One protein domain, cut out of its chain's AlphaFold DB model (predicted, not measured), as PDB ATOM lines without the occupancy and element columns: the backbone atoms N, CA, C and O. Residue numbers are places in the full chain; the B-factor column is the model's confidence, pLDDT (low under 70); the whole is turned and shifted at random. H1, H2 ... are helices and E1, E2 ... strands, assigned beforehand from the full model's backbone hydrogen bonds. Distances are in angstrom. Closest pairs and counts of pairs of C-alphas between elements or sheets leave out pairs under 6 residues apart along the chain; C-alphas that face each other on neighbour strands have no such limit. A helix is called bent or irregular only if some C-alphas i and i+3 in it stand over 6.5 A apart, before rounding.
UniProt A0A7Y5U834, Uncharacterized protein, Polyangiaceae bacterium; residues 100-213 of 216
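AT A GLANCE: This is residues 100 to 213 of the 216 residues of an uncharacterized protein of Polyangiaceae bacterium (UniProt A0A7Y5U834). A strongly twisted sheet of five strands has H2 and H3 packed over one face, while the other face is mostly bare, with the four-residue H4 and the closing stretch over part of it. H1 packs on H3 and only grazes the sheet, at E3. The printed part has 114 residues, with five named strands and four named helices in the order E1 E2 E3 H1 H2 E4 H3 E5 H4; the class is mixed, helices and strands. The mixed sheet runs E3 E2 E1 E4 E5. The whole is compact, with a radius of gyration of the C-alphas of 13.0 A, and spans 44 by 32 by 22 A.

HOW THE PARTS SIT: E1, residues 100 to 110, E2, residues 113 to 122, and E3, residues 130 to 135, form a meander, each strand the antiparallel neighbour of the one before. E1 and E2 are a hairpin, with N 104 and O 119 at 2.8 A; E2 and E3 are another, with N 118 and O 133 at 2.8 A. H1, residues 139 to 147, and H2, residues 150 to 158, lead to E4, residues 165 to 172, in a split strand-helix-strand unit with a right-handed crossover: E3 and E4 run the same way, with E2 and E1 between them. E4 is parallel to E1, with N 103 and O 168 at 2.8 A. H2 is irregular, C-alphas 151 and 154 being 7.9 A apart; its height over the sheet is 7.8 A. H3, residues 179 to 190, joins E4 to its parallel neighbour E5, residues 195 to 201, in a strand-helix-strand unit with a right-handed crossover; N 169 and O 197 are 2.8 A apart. H3 is on the same face as H2 and touches H1 at a steep tilt of 52 degrees, with residues 183 to 187 alone; the closest C-alphas, of Ala 143 and Asp 186, are 6.5 A apart. H4, residues 208 to 211, is on the opposite face, its height 8.1 A. Every O i to N i+4 pair is within hydrogen-bond range in H1 and H3, and 3 of 5 in H2; H4 is too short for such a pair.

IN THESE COORDINATES: E1 begins at C-alpha 100, (-5.155, 83.191, 92.871), and is 32.0 A long; E2 is 29.8 A, E4 22.9 A, E5 19.3 A and H3 16.3 A. H4 ends at C-alpha 211, (-8.611, 64.683, 96.000).

THE WHOLE: The farthest C-alphas, of Asp 111 and Lys 162, are 44.1 A apart. The printed part has no cut, and no link is long. The mean pLDDT of the printed part is 89.1; residues 125, 206 and 208 to 213 are under 70.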
ATOM      1  N   VAL A 100      -6.039  84.196  93.460       90.44
ATOM      2  CA  VAL A 100      -5.155  83.191  92.871       90.44
ATOM      3  C   VAL A 100      -5.881  81.859  92.858       90.44
ATOM      4  O   VAL A 100      -6.441  81.446  93.873       90.44
ATOM      5  N   VAL A 101      -5.890  81.200  91.706       93.25
ATOM      6  CA  VAL A 101      -6.364  79.828  91.548       93.25
ATOM      7  C   VAL A 101      -5.163  78.963  91.204       93.25
ATOM      8  O   VAL A 101      -4.463  79.204  90.221       93.25
ATOM      9  N   GLU A 102      -4.909  77.980  92.052       93.62
ATOM     10  CA  GLU A 102      -3.891  76.967  91.818       93.62
ATOM     11  C   GLU A 102      -4.536  75.795  91.089       93.62
ATOM     12  O   GLU A 102      -5.612  75.339  91.476       93.62
ATOM     13  N   VAL A 103      -3.869  75.324  90.044       95.19
ATOM     14  CA  VAL A 103      -4.218  74.127  89.286       95.19
ATOM     15  C   VAL A 103      -3.012  73.201  89.331       95.19
ATOM     16  O   VAL A 103      -1.894  73.614  89.029       95.19
ATOM     17  N   GLU A 104      -3.231  71.956  89.718       95.62
ATOM     18  CA  GLU A 104      -2.232  70.897  89.714       95.62
ATOM     19  C   GLU A 104      -2.635  69.827  88.696       95.62
ATOM     20  O   GLU A 104      -3.808  69.461  88.598       95.62
ATOM     21  N   ILE A 105      -1.657  69.374  87.912       95.62
ATOM     22  CA  ILE A 105      -1.815  68.341  86.891       95.62
ATOM     23  C   ILE A 105      -0.883  67.181  87.235       95.62
ATOM     24  O   ILE A 105       0.340  67.320  87.154       95.62
ATOM     25  N   GLU A 106      -1.481  66.057  87.608       94.94
ATOM     26  CA  GLU A 106      -0.819  64.778  87.867       94.94
ATOM     27  C   GLU A 106      -0.755  63.960  86.578       94.94
ATOM     28  O   GLU A 106      -1.713  63.926  85.800       94.94
ATOM     29  N   GLY A 107       0.384  63.317  86.339       92.06
ATOM     30  CA  GLY A 107       0.613  62.524  85.140       92.06
ATOM     31  C   GLY A 107       0.722  61.044  85.446       92.06
ATOM     32  O   GLY A 107       1.680  60.621  86.078       92.06
ATOM     33  N   ASN A 108      -0.210  60.247  84.934       92.25
ATOM     34  CA  ASN A 108      -0.193  58.797  85.086       92.25
ATOM     35  C   ASN A 108       0.189  58.139  83.749       92.25
ATOM     36  O   ASN A 108      -0.649  58.083  82.842       92.25
ATOM     37  N   PRO A 109       1.440  57.672  83.572       91.75
ATOM     38  CA  PRO A 109       1.861  57.019  82.339       91.75
ATOM     39  C   PRO A 109       1.153  55.667  82.161       91.75
ATOM     40  O   PRO A 109       1.052  54.868  83.090       91.75
ATOM     41  N   THR A 110       0.682  55.400  80.946       92.62
ATOM     42  CA  THR A 110       0.009  54.160  80.524       92.62
ATOM     43  C   THR A 110       0.591  53.666  79.196       92.62
ATOM     44  O   THR A 110       1.297  54.406  78.508       92.62
ATOM     45  N   ASP A 111       0.241  52.445  78.780       92.44
ATOM     46  CA  ASP A 111       0.674  51.876  77.492       92.44
ATOM     47  C   ASP A 111       0.224  52.709  76.273       92.44
ATOM     48  O   ASP A 111       0.849  52.655  75.215       92.44
ATOM     49  N   ALA A 112      -0.850  53.494  76.415       89.56
ATOM     50  CA  ALA A 112      -1.407  54.341  75.358       89.56
ATOM     51  C   ALA A 112      -0.928  55.809  75.416       89.56
ATOM     52  O   ALA A 112      -1.297  56.603  74.551       89.56
ATOM     53  N   GLY A 113      -0.122  56.182  76.417       91.00
ATOM     54  CA  GLY A 113       0.313  57.559  76.685       91.00
ATOM     55  C   GLY A 113       0.074  57.979  78.139       91.00
ATOM     56  O   GLY A 113      -0.192  57.139  78.991       91.00
ATOM     57  N   SER A 114       0.160  59.273  78.451       91.25
ATOM     58  CA  SER A 114      -0.099  59.778  79.811       91.25
ATOM     59  C   SER A 114      -1.561  60.193  79.993       91.25
ATOM     60  O   SER A 114      -2.088  60.974  79.196       91.25
ATOM     61  N   VAL A 115      -2.192  59.724  81.071       93.19
ATOM     62  CA  VAL A 115      -3.475  60.236  81.575       93.19
ATOM     63  C   VAL A 115      -3.187  61.408  82.512       93.19
ATOM     64  O   VAL A 115      -2.401  61.272  83.447       93.19
ATOM     65  N   ASN A 116      -3.796  62.567  82.250       94.56
ATOM     66  CA  ASN A 116      -3.548  63.789  83.017       94.56
ATOM     67  C   ASN A 116      -4.711  64.043  83.975       94.56
ATOM     68  O   ASN A 116      -5.797  64.394  83.520       94.56
ATOM     69  N   THR A 117      -4.498  63.924  85.280       95.31
ATOM     70  CA  THR A 117      -5.523  64.220  86.288       95.31
ATOM     71  C   THR A 117      -5.375  65.657  86.770       95.31
ATOM     72  O   THR A 117      -4.278  66.108  87.076       95.31
ATOM     73  N   CYS A 118      -6.482  66.388  86.829       94.88
ATOM     74  CA  CYS A 118      -6.526  67.802  87.171       94.88
ATOM     75  C   CYS A 118      -7.164  68.023  88.534       94.88
ATOM     76  O   CYS A 118      -8.247  67.498  88.813       94.88
ATOM     77  N   CYS A 119      -6.563  68.901  89.336       95.69
ATOM     78  CA  CYS A 119      -7.158  69.397  90.570       95.69
ATOM     79  C   CYS A 119      -6.917  70.891  90.713       95.69
ATOM     80  O   CYS A 119      -5.920  71.421  90.235       95.69
ATOM     81  N   TYR A 120      -7.825  71.587  91.383       95.25
ATOM     82  CA  TYR A 120      -7.716  73.022  91.578       95.25
ATOM     83  C   TYR A 120      -8.192  73.454  92.957       95.25
ATOM     84  O   TYR A 120      -8.976  72.770  93.620       95.25
ATOM     85  N   ARG A 121      -7.740  74.632  93.376       93.38
ATOM     86  CA  ARG A 121      -8.282  75.352  94.529       93.38
ATOM     87  C   ARG A 121      -8.069  76.847  94.378       93.38
ATOM     88  O   ARG A 121      -7.176  77.301  93.669       93.38
ATOM     89  N   ARG A 122      -8.835  77.625  95.134       91.12
ATOM     90  CA  ARG A 122      -8.462  79.015  95.411       91.12
ATOM     91  C   ARG A 122      -7.298  79.041  96.394       91.12
ATOM     92  O   ARG A 122      -7.244  78.226  97.310       91.12
ATOM     93  N   PHE A 123      -6.398  80.000  96.238       85.12
ATOM     94  CA  PHE A 123      -5.330  80.267  97.192       85.12
ATOM     95  C   PHE A 123      -5.920  80.910  98.452       85.12
ATOM     96  O   PHE A 123      -5.958  82.130  98.613       85.12
ATOM     97  N   ALA A 124      -6.438  80.070  99.338       79.75
ATOM     98  CA  ALA A 124      -6.805  80.424 100.698       79.75
ATOM     99  C   ALA A 124      -6.313  79.320 101.637       79.75
ATOM    100  O   ALA A 124      -6.188  78.167 101.223       79.75
ATOM    101  N   VAL A 125      -6.021  79.689 102.890       67.62
ATOM    102  CA  VAL A 125      -5.330  78.832 103.875       67.62
ATOM    103  C   VAL A 125      -5.987  77.454 104.004       67.62
ATOM    104  O   VAL A 125      -5.276  76.453 104.026       67.62
ATOM    105  N   ASP A 126      -7.318  77.413 103.958       78.62
ATOM    106  CA  ASP A 126      -8.112  76.201 104.177       78.62
ATOM    107  C   ASP A 126      -9.020  75.854 102.986       78.62
ATOM    108  O   ASP A 126      -9.989  75.111 103.129       78.62
ATOM    109  N   ALA A 127      -8.749  76.407 101.797       85.56
ATOM    110  CA  ALA A 127      -9.544  76.065 100.622       85.56
ATOM    111  C   ALA A 127      -9.314  74.590 100.245       85.56
ATOM    112  O   ALA A 127      -8.167  74.201  99.981       85.56
ATOM    113  N   PRO A 128     -10.380  73.768 100.189       90.31
ATOM    114  CA  PRO A 128     -10.248  72.373  99.811       90.31
ATOM    115  C   PRO A 128      -9.865  72.265  98.334       90.31
ATOM    116  O   PRO A 128     -10.324  73.047  97.496       90.31
ATOM    117  N   TRP A 129      -9.045  71.264  98.024       92.25
ATOM    118  CA  TRP A 129      -8.791  70.863  96.646       92.25
ATOM    119  C   TRP A 129     -10.034  70.215  96.052       92.25
ATOM    120  O   TRP A 129     -10.715  69.429  96.710       92.25
ATOM    121  N   LYS A 130     -10.319  70.553  94.799       94.12
ATOM    122  CA  LYS A 130     -11.409  69.994  94.003       94.12
ATOM    123  C   LYS A 130     -10.813  69.302  92.787       94.12
ATOM    124  O   LYS A 130      -9.856  69.809  92.207       94.12
ATOM    125  N   SER A 131     -11.378  68.169  92.386       94.19
ATOM    126  CA  SER A 131     -11.004  67.522  91.126       94.19
ATOM    127  C   SER A 131     -11.663  68.240  89.946       94.19
ATOM    128  O   SER A 131     -12.849  68.566  90.009       94.19
ATOM    129  N   CYS A 132     -10.901  68.480  88.879       95.12
ATOM    130  CA  CYS A 132     -11.408  68.891  87.565       95.12
ATOM    131  C   CYS A 132     -11.529  67.709  86.581       95.12
ATOM    132  O   CYS A 132     -11.952  67.900  85.440       95.12
ATOM    133  N   GLY A 133     -11.218  66.486  87.028       94.50
ATOM    134  CA  GLY A 133     -11.256  65.267  86.217       94.50
ATOM    135  C   GLY A 133     -10.007  65.078  85.357       94.50
ATOM    136  O   GLY A 133      -8.943  65.617  85.657       94.50
ATOM    137  N   GLU A 134     -10.133  64.290  84.293       95.94
ATOM    138  CA  GLU A 134      -9.041  64.027  83.352       95.94
ATOM    139  C   GLU A 134      -8.972  65.110  82.265       95.94
ATOM    140  O   GLU A 134      -9.993  65.471  81.675       95.94
ATOM    141  N   ILE A 135      -7.769  65.625  81.991       96.44
ATOM    142  CA  ILE A 135      -7.510  66.609  80.935       96.44
ATOM    143  C   ILE A 135      -7.168  65.868  79.639       96.44
ATOM    144  O   ILE A 135      -6.136  65.184  79.582       96.44
ATOM    145  N   PRO A 136      -7.949  66.068  78.562       96.50
ATOM    146  CA  PRO A 136      -7.600  65.529  77.258       96.50
ATOM    147  C   PRO A 136      -6.270  66.097  76.745       96.50
ATOM    148  O   PRO A 136      -6.016  67.306  76.784       96.50
ATOM    149  N   SER A 137      -5.414  65.217  76.227       93.62
ATOM    150  CA  SER A 137      -4.150  65.622  75.597       93.62
ATOM    151  C   SER A 137      -4.376  66.297  74.237       93.62
ATOM    152  O   SER A 137      -3.602  67.182  73.853       93.62
ATOM    153  N   ASP A 138      -5.441  65.910  73.527       95.50
ATOM    154  CA  ASP A 138      -5.854  66.523  72.264       95.50
ATOM    155  C   ASP A 138      -6.361  67.962  72.464       95.50
ATOM    156  O   ASP A 138      -6.947  68.305  73.492       95.50
ATOM    157  N   GLY A 139      -6.080  68.836  71.494       94.25
ATOM    158  CA  GLY A 139      -6.426  70.256  71.570       94.25
ATOM    159  C   GLY A 139      -7.929  70.518  71.555       94.25
ATOM    160  O   GLY A 139      -8.437  71.220  72.432       94.25
ATOM    161  N   ASP A 140      -8.637  69.919  70.602       96.06
ATOM    162  CA  ASP A 140     -10.063  70.162  70.385       96.06
ATOM    163  C   ASP A 140     -10.911  69.489  71.470       96.06
ATOM    164  O   ASP A 140     -11.938  70.018  71.908       96.06
ATOM    165  N   GLU A 141     -10.495  68.315  71.939       97.25
ATOM    166  CA  GLU A 141     -11.111  67.667  73.098       97.25
ATOM    167  C   GLU A 141     -10.921  68.470  74.380       97.25
ATOM    168  O   GLU A 141     -11.882  68.633  75.130       97.25
ATOM    169  N   ARG A 142      -9.729  69.027  74.626       97.06
ATOM    170  CA  ARG A 142      -9.476  69.841  75.822       97.06
ATOM    171  C   ARG A 142     -10.254  71.151  75.803       97.06
ATOM    172  O   ARG A 142     -10.830  71.520  76.825       97.06
ATOM    173  N   ALA A 143     -10.334  71.821  74.655       95.50
ATOM    174  CA  ALA A 143     -11.162  73.013  74.498       95.50
ATOM    175  C   ALA A 143     -12.642  72.707  74.792       95.50
ATOM    176  O   ALA A 143     -13.279  73.425  75.564       95.50
ATOM    177  N   ARG A 144     -13.168  71.591  74.261       97.00
ATOM    178  CA  ARG A 144     -14.532  71.122  74.563       97.00
ATOM    179  C   ARG A 144     -14.712  70.765  76.037       97.00
ATOM    180  O   ARG A 144     -15.715  71.142  76.633       97.00
ATOM    181  N   TRP A 145     -13.756  70.065  76.639       97.00
ATOM    182  CA  TRP A 145     -13.763  69.740  78.068       97.00
ATOM    183  C   TRP A 145     -13.839  71.003  78.938       97.00
ATOM    184  O   TRP A 145     -14.615  71.047  79.898       97.00
ATOM    185  N   LEU A 146     -13.104  72.054  78.563       96.69
ATOM    186  CA  LEU A 146     -13.163  73.347  79.237       96.69
ATOM    187  C   LEU A 146     -14.531  74.017  79.052       96.69
ATOM    188  O   LEU A 146     -15.101  74.489  80.034       96.69
ATOM    189  N   ASP A 147     -15.100  73.975  77.844       95.88
ATOM    190  CA  ASP A 147     -16.450  74.486  77.550       95.88
ATOM    191  C   ASP A 147     -17.552  73.764  78.347       95.88
ATOM    192  O   ASP A 147     -18.539  74.387  78.743       95.88
ATOM    193  N   PHE A 148     -17.368  72.477  78.662       96.69
ATOM    194  CA  PHE A 148     -18.249  71.716  79.561       96.69
ATOM    195  C   PHE A 148     -18.009  71.991  81.053       96.69
ATOM    196  O   PHE A 148     -18.621  71.361  81.917       96.69
ATOM    197  N   GLY A 149     -17.143  72.948  81.379       94.94
ATOM    198  CA  GLY A 149     -16.925  73.426  82.737       94.94
ATOM    199  C   GLY A 149     -15.724  72.810  83.451       94.94
ATOM    200  O   GLY A 149     -15.476  73.209  84.590       94.94
ATOM    201  N   ALA A 150     -14.982  71.885  82.825       96.38
ATOM    202  CA  ALA A 150     -13.752  71.291  83.367       96.38
ATOM    203  C   ALA A 150     -13.878  70.834  84.837       96.38
ATOM    204  O   ALA A 150     -13.131  71.278  85.709       96.38
ATOM    205  N   GLY A 151     -14.912  70.046  85.155       94.06
ATOM    206  CA  GLY A 151     -15.169  69.585  86.530       94.06
ATOM    207  C   GLY A 151     -15.362  70.716  87.557       94.06
ATOM    208  O   GLY A 151     -15.073  70.559  88.739       94.06
ATOM    209  N   GLY A 152     -15.822  71.890  87.115       95.38
ATOM    210  CA  GLY A 152     -16.049  73.068  87.956       95.38
ATOM    211  C   GLY A 152     -14.914  74.096  87.950       95.38
ATOM    212  O   GLY A 152     -15.112  75.188  88.485       95.38
ATOM    213  N   LEU A 153     -13.777  73.814  87.300       95.75
ATOM    214  CA  LEU A 153     -12.670  74.768  87.182       95.75
ATOM    215  C   LEU A 153     -13.112  76.057  86.477       95.75
ATOM    216  O   LEU A 153     -12.898  77.146  87.002       95.75
ATOM    217  N   LEU A 154     -13.766  75.964  85.316       94.88
ATOM    218  CA  LEU A 154     -14.149  77.156  84.551       94.88
ATOM    219  C   LEU A 154     -15.139  78.064  85.321       94.88
ATOM    220  O   LEU A 154     -14.903  79.275  85.382       94.88
ATOM    221  N   PRO A 155     -16.204  77.536  85.962       94.19
ATOM    222  CA  PRO A 155     -17.027  78.318  86.884       94.19
ATOM    223  C   PRO A 155     -16.230  78.985  88.010       94.19
ATOM    224  O   PRO A 155     -16.485  80.147  88.316       94.19
ATOM    225  N   GLU A 156     -15.259  78.295  88.613       93.44
ATOM    226  CA  GLU A 156     -14.434  78.843  89.696       93.44
ATOM    227  C   GLU A 156     -13.598  80.043  89.229       93.44
ATOM    228  O   GLU A 156     -13.538  81.060  89.930       93.44
ATOM    229  N   LEU A 157     -13.005  79.934  88.034       92.69
ATOM    230  CA  LEU A 157     -12.224  80.990  87.386       92.69
ATOM    231  C   LEU A 157     -13.099  82.205  87.027       92.69
ATOM    232  O   LEU A 157     -12.684  83.349  87.215       92.69
ATOM    233  N   ASN A 158     -14.333  81.971  86.572       91.44
ATOM    234  CA  ASN A 158     -15.274  83.033  86.198       91.44
ATOM    235  C   ASN A 158     -16.015  83.657  87.394       91.44
ATOM    236  O   ASN A 158     -16.455  84.804  87.318       91.44
ATOM    237  N   ALA A 159     -16.119  82.951  88.523       89.00
ATOM    238  CA  ALA A 159     -16.772  83.446  89.740       89.00
ATOM    239  C   ALA A 159     -16.046  84.642  90.385       89.00
ATOM    240  O   ALA A 159     -16.567  85.268  91.306       89.00
ATOM    241  N   THR A 160     -14.852  84.970  89.896       76.62
ATOM    242  CA  THR A 160     -14.027  86.092  90.352       76.62
ATOM    243  C   THR A 160     -14.561  87.458  89.891       76.62
ATOM    244  O   THR A 160     -14.239  88.492  90.479       76.62
ATOM    245  N   GLY A 161     -15.459  87.478  88.898       82.56
ATOM    246  CA  GLY A 161     -16.147  88.685  88.446       82.56
ATOM    247  C   GLY A 161     -15.183  89.740  87.897       82.56
ATOM    248  O   GLY A 161     -14.584  89.550  86.845       82.56
ATOM    249  N   LYS A 162     -15.073  90.883  88.589       82.62
ATOM    250  CA  LYS A 162     -14.162  91.987  88.220       82.62
ATOM    251  C   LYS A 162     -12.797  91.900  88.902       82.62
ATOM    252  O   LYS A 162     -11.915  92.693  88.576       82.62
ATOM    253  N   THR A 163     -12.638  91.001  89.867       83.44
ATOM    254  CA  THR A 163     -11.393  90.879  90.612       83.44
ATOM    255  C   THR A 163     -10.333  90.260  89.705       83.44
ATOM    256  O   THR A 163     -10.611  89.229  89.089       83.44
ATOM    257  N   PRO A 164      -9.132  90.857  89.587       84.38
ATOM    258  CA  PRO A 164      -8.056  90.262  88.811       84.38
ATOM    259  C   PRO A 164      -7.777  88.843  89.300       84.38
ATOM    260  O   PRO A 164      -7.592  88.631  90.496       84.38
ATOM    261  N   THR A 165      -7.736  87.888  88.379       89.25
ATOM    262  CA  THR A 165      -7.476  86.489  88.716       89.25
ATOM    263  C   THR A 165      -6.159  86.053  88.115       89.25
ATOM    264  O   THR A 165      -5.894  86.278  86.933       89.25
ATOM    265  N   LEU A 166      -5.327  85.451  88.954       91.00
ATOM    266  CA  LEU A 166      -4.092  84.795  88.585       91.00
ATOM    267  C   LEU A 166      -4.313  83.290  88.597       91.00
ATOM    268  O   LEU A 166      -4.824  82.753  89.578       91.00
ATOM    269  N   VAL A 167      -3.873  82.606  87.548       93.94
ATOM    270  CA  VAL A 167      -3.867  81.141  87.534       93.94
ATOM    271  C   VAL A 167      -2.434  80.644  87.579       93.94
ATOM    272  O   VAL A 167      -1.605  81.071  86.776       93.94
ATOM    273  N   ILE A 168      -2.144  79.756  88.523       93.62
ATOM    274  CA  ILE A 168      -0.856  79.071  88.640       93.62
ATOM    275  C   ILE A 168      -1.106  77.601  88.331       93.62
ATOM    276  O   ILE A 168      -1.804  76.929  89.080       93.62
ATOM    277  N   ILE A 169      -0.545  77.115  87.232       95.50
ATOM    278  CA  ILE A 169      -0.687  75.744  86.754       95.50
ATOM    279  C   ILE A 169       0.635  75.026  86.999       95.50
ATOM    280  O   ILE A 169       1.661  75.383  86.423       95.50
ATOM    281  N   ARG A 170       0.617  74.013  87.856       94.75
ATOM    282  CA  ARG A 170       1.766  73.157  88.142       94.75
ATOM    283  C   ARG A 170       1.523  71.797  87.525       94.75
ATOM    284  O   ARG A 170       0.472  71.203  87.728       94.75
ATOM    285  N   GLN A 171       2.499  71.308  86.785       93.94
ATOM    286  CA  GLN A 171       2.422  70.031  86.099       93.94
ATOM    287  C   GLN A 171       3.535  69.107  86.585       93.94
ATOM    288  O   GLN A 171       4.698  69.502  86.599       93.94
ATOM    289  N   GLU A 172       3.198  67.866  86.915       94.00
ATOM    290  CA  GLU A 172       4.190  66.813  87.128       94.00
ATOM    291  C   GLU A 172       4.939  66.445  85.847       94.00
ATOM    292  O   GLU A 172       4.409  66.494  84.735       94.00
ATOM    293  N   LYS A 173       6.184  66.003  86.016       91.25
ATOM    294  CA  LYS A 173       7.047  65.566  84.916       91.25
ATOM    295  C   LYS A 173       6.448  64.435  84.066       91.25
ATOM    296  O   LYS A 173       6.697  64.411  82.864       91.25
ATOM    297  N   ASP A 174       5.667  63.544  84.673       90.94
ATOM    298  CA  ASP A 174       5.099  62.364  84.004       90.94
ATOM    299  C   ASP A 174       3.806  62.671  83.222       90.94
ATOM    300  O   ASP A 174       3.289  61.834  82.470       90.94
ATOM    301  N   ALA A 175       3.284  63.894  83.355       90.62
ATOM    302  CA  ALA A 175       2.126  64.351  82.599       90.62
ATOM    303  C   ALA A 175       2.491  64.629  81.134       90.62
ATOM    304  O   ALA A 175       3.653  64.819  80.766       90.62
ATOM    305  N   ALA A 176       1.472  64.694  80.280       91.00
ATOM    306  CA  ALA A 176       1.637  64.918  78.854       91.00
ATOM    307  C   ALA A 176       2.422  66.207  78.557       91.00
ATOM    308  O   ALA A 176       2.261  67.248  79.203       91.00
ATOM    309  N   TYR A 177       3.266  66.145  77.528       91.25
ATOM    310  CA  TYR A 177       4.179  67.229  77.176       91.25
ATOM    311  C   TYR A 177       3.453  68.576  76.983       91.25
ATOM    312  O   TYR A 177       2.554  68.713  76.137       91.25
ATOM    313  N   ASN A 178       3.882  69.569  77.770       91.38
ATOM    314  CA  ASN A 178       3.374  70.944  77.808       91.38
ATOM    315  C   ASN A 178       1.850  71.059  78.008       91.38
ATOM    316  O   ASN A 178       1.226  71.984  77.481       91.38
ATOM    317  N   ILE A 179       1.216  70.126  78.729       94.62
ATOM    318  CA  ILE A 179      -0.234  70.199  78.972       94.62
ATOM    319  C   ILE A 179      -0.614  71.435  79.803       94.62
ATOM    320  O   ILE A 179      -1.639  72.053  79.532       94.62
ATOM    321  N   SER A 180       0.240  71.861  80.740       95.12
ATOM    322  CA  SER A 180       0.043  73.080  81.539       95.12
ATOM    323  C   SER A 180       0.050  74.366  80.708       95.12
ATOM    324  O   SER A 180      -0.836  75.201  80.882       95.12
ATOM    325  N   ASP A 181       0.989  74.518  79.770       95.69
ATOM    326  CA  ASP A 181       1.051  75.681  78.870       95.69
ATOM    327  C   ASP A 181      -0.166  75.757  77.944       95.69
ATOM    328  O   ASP A 181      -0.747  76.830  77.726       95.69
ATOM    329  N   LYS A 182      -0.566  74.600  77.404       96.06
ATOM    330  CA  LYS A 182      -1.742  74.472  76.541       96.06
ATOM    331  C   LYS A 182      -3.013  74.826  77.305       96.06
ATOM    332  O   LYS A 182      -3.749  75.706  76.872       96.06
ATOM    333  N   LEU A 183      -3.210  74.238  78.487       96.06
ATOM    334  CA  LEU A 183      -4.336  74.564  79.360       96.06
ATOM    335  C   LEU A 183      -4.346  76.050  79.743       96.06
ATOM    336  O   LEU A 183      -5.395  76.686  79.726       96.06
ATOM    337  N   GLY A 184      -3.185  76.629  80.058       95.31
ATOM    338  CA  GLY A 184      -3.072  78.052  80.371       95.31
ATOM    339  C   GLY A 184      -3.468  78.957  79.205       95.31
ATOM    340  O   GLY A 184      -4.008  80.041  79.426       95.31
ATOM    341  N   THR A 185      -3.236  78.519  77.968       95.44
ATOM    342  CA  THR A 185      -3.695  79.220  76.763       95.44
ATOM    343  C   THR A 185      -5.208  79.127  76.626       95.44
ATOM    344  O   THR A 185      -5.857  80.171  76.573       95.44
ATOM    345  N   ASP A 186      -5.768  77.920  76.714       95.31
ATOM    346  CA  ASP A 186      -7.215  77.694  76.623       95.31
ATOM    347  C   ASP A 186      -7.979  78.485  77.707       95.31
ATOM    348  O   ASP A 186      -9.002  79.115  77.437       95.31
ATOM    349  N   ILE A 187      -7.446  78.542  78.935       94.62
ATOM    350  CA  ILE A 187      -8.012  79.343  80.031       94.62
ATOM    351  C   ILE A 187      -8.028  80.833  79.678       94.62
ATOM    352  O   ILE A 187      -9.056  81.482  79.868       94.62
ATOM    353  N   ARG A 188      -6.923  81.396  79.169       93.50
ATOM    354  CA  ARG A 188      -6.861  82.823  78.794       93.50
ATOM    355  C   ARG A 188      -7.826  83.171  77.665       93.50
ATOM    356  O   ARG A 188      -8.335  84.284  77.634       93.50
ATOM    357  N   GLU A 189      -8.081  82.242  76.753       93.06
ATOM    358  CA  GLU A 189      -9.034  82.446  75.657       93.06
ATOM    359  C   GLU A 189     -10.495  82.386  76.129       93.06
ATOM    360  O   GLU A 189     -11.354  83.073  75.577       93.06
ATOM    361  N   LYS A 190     -10.786  81.585  77.161       90.56
ATOM    362  CA  LYS A 190     -12.153  81.309  77.639       90.56
ATOM    363  C   LYS A 190     -12.569  82.100  78.881       90.56
ATOM    364  O   LYS A 190     -13.720  82.007  79.307       90.56
ATOM    365  N   THR A 191     -11.660  82.860  79.486       89.31
ATOM    366  CA  THR A 191     -11.903  83.594  80.737       89.31
ATOM    367  C   THR A 191     -11.346  85.016  80.658       89.31
ATOM    368  O   THR A 191     -10.446  85.280  79.864       89.31
ATOM    369  N   PRO A 192     -11.805  85.956  81.504       84.75
ATOM    370  CA  PRO A 192     -11.231  87.305  81.572       84.75
ATOM    371  C   PRO A 192      -9.840  87.355  82.247       84.75
ATOM    372  O   PRO A 192      -9.364  88.433  82.612       84.75
ATOM    373  N   ILE A 193      -9.190  86.206  82.464       85.56
ATOM    374  CA  ILE A 193      -7.911  86.093  83.168       85.56
ATOM    375  C   ILE A 193      -6.785  86.674  82.322       85.56
ATOM    376  O   ILE A 193      -6.512  86.233  81.210       85.56
ATOM    377  N   GLN A 194      -6.062  87.633  82.898       73.12
ATOM    378  CA  GLN A 194      -4.964  88.303  82.204       73.12
ATOM    379  C   GLN A 194      -3.648  87.524  82.266       73.12
ATOM    380  O   GLN A 194      -2.785  87.702  81.406       73.12
ATOM    381  N   LYS A 195      -3.452  86.696  83.300       84.38
ATOM    382  CA  LYS A 195      -2.186  86.000  83.545       84.38
ATOM    383  C   LYS A 195      -2.427  84.574  84.034       84.38
ATOM    384  O   LYS A 195      -2.993  84.356  85.102       84.38
ATOM    385  N   ALA A 196      -1.933  83.627  83.245       86.31
ATOM    386  CA  ALA A 196      -1.795  82.227  83.616       86.31
ATOM    387  C   ALA A 196      -0.309  81.869  83.537       86.31
ATOM    388  O   ALA A 196       0.324  82.112  82.505       86.31
ATOM    389  N   PHE A 197       0.233  81.343  84.629       91.88
ATOM    390  CA  PHE A 197       1.607  80.874  84.737       91.88
ATOM    391  C   PHE A 197       1.608  79.355  84.759       91.88
ATOM    392  O   PHE A 197       0.834  78.764  85.505       91.88
ATOM    393  N   ALA A 198       2.477  78.742  83.970       90.19
ATOM    394  CA  ALA A 198       2.653  77.302  83.929       90.19
ATOM    395  C   ALA A 198       4.077  76.948  84.362       90.19
ATOM    396  O   ALA A 198       5.033  77.644  84.008       90.19
ATOM    397  N   SER A 199       4.220  75.888  85.152       91.12
ATOM    398  CA  SER A 199       5.521  75.328  85.503       91.12
ATOM    399  C   SER A 199       5.466  73.808  85.597       91.12
ATOM    400  O   SER A 199       4.510  73.228  86.112       91.12
ATOM    401  N   THR A 200       6.525  73.157  85.120       87.81
ATOM    402  CA  THR A 200       6.756  71.732  85.364       87.81
ATOM    403  C   THR A 200       7.518  71.566  86.673       87.81
ATOM    404  O   THR A 200       8.497  72.271  86.922       87.81
ATOM    405  N   VAL A 201       7.076  70.637  87.513       87.06
ATOM    406  CA  VAL A 201       7.689  70.318  88.802       87.06
ATOM    407  C   VAL A 201       8.142  68.861  88.828       87.06
ATOM    408  O   VAL A 201       7.472  67.974  88.304       87.06
ATOM    409  N   GLU A 202       9.306  68.617  89.433       81.00
ATOM    410  CA  GLU A 202       9.840  67.258  89.623       81.00
ATOM    411  C   GLU A 202       9.216  66.552  90.830       81.00
ATOM    412  O   GLU A 202       9.178  65.329  90.897       81.00
ATOM    413  N   THR A 203       8.734  67.329  91.798       76.44
ATOM    414  CA  THR A 203       8.025  66.813  92.967       76.44
ATOM    415  C   THR A 203       6.597  66.463  92.598       76.44
ATOM    416  O   THR A 203       5.947  67.265  91.923       76.44
ATOM    417  N   SER A 204       6.088  65.353  93.132       77.31
ATOM    418  CA  SER A 204       4.683  65.000  92.953       77.31
ATOM    419  C   SER A 204       3.753  66.138  93.394       77.31
ATOM    420  O   SER A 204       3.985  66.792  94.424       77.31
ATOM    421  N   VAL A 205       2.713  66.392  92.602       78.69
ATOM    422  CA  VAL A 205       1.606  67.280  92.935       78.69
ATOM    423  C   VAL A 205       0.763  66.620  94.022       78.69
ATOM    424  O   VAL A 205      -0.246  65.961  93.780       78.69
ATOM    425  N   GLN A 206       1.216  66.812  95.263       65.75
ATOM    426  CA  GLN A 206       0.724  66.171  96.490       65.75
ATOM    427  C   GLN A 206      -0.801  66.169  96.669       65.75
ATOM    428  O   GLN A 206      -1.320  65.469  97.540       65.75
ATOM    429  N   ARG A 207      -1.524  67.039  95.964       71.25
ATOM    430  CA  ARG A 207      -2.911  67.365  96.271       71.25
ATOM    431  C   ARG A 207      -3.910  66.748  95.308       71.25
ATOM    432  O   ARG A 207      -5.064  66.593  95.711       71.25
ATOM    433  N   CYS A 208      -3.475  66.300  94.127       69.12
ATOM    434  CA  CYS A 208      -4.331  65.469  93.283       69.12
ATOM    435  C   CYS A 208      -4.524  64.059  93.829       69.12
ATOM    436  O   CYS A 208      -5.652  63.565  93.873       69.12
ATOM    437  N   THR A 209      -3.478  63.493  94.420       60.56
ATOM    438  CA  THR A 209      -3.514  62.170  95.049       60.56
ATOM    439  C   THR A 209      -4.504  62.102  96.222       60.56
ATOM    440  O   THR A 209      -5.122  61.070  96.463       60.56
ATOM    441  N   ALA A 210      -4.703  63.213  96.946       58.53
ATOM    442  CA  ALA A 210      -5.652  63.297  98.060       58.53
ATOM    443  C   ALA A 210      -7.097  63.591  97.614       58.53
ATOM    444  O   ALA A 210      -8.043  63.141  98.262       58.53
ATOM    445  N   ALA A 211      -7.285  64.329  96.514       56.06
ATOM    446  CA  ALA A 211      -8.611  64.683  96.000       56.06
ATOM    447  C   ALA A 211      -9.361  63.476  95.402       56.06
ATOM    448  O   ALA A 211     -10.590  63.484  95.360       56.06
ATOM    449  N   GLY A 212      -8.639  62.424  94.996       50.84
ATOM    450  CA  GLY A 212      -9.208  61.156  94.521       50.84
ATOM    451  C   GLY A 212      -9.676  60.190  95.618       50.84
ATOM    452  O   GLY A 212     -10.324  59.199  95.304       50.84
ATOM    453  N   ALA A 213      -9.392  60.463  96.900       47.81
ATOM    454  CA  ALA A 213      -9.806  59.600  98.015       47.81
ATOM    455  C   ALA A 213     -11.240  59.872  98.517       47.81
ATOM    456  O   ALA A 213     -11.704  59.213  99.444       47.81
TER     457      ALA A 213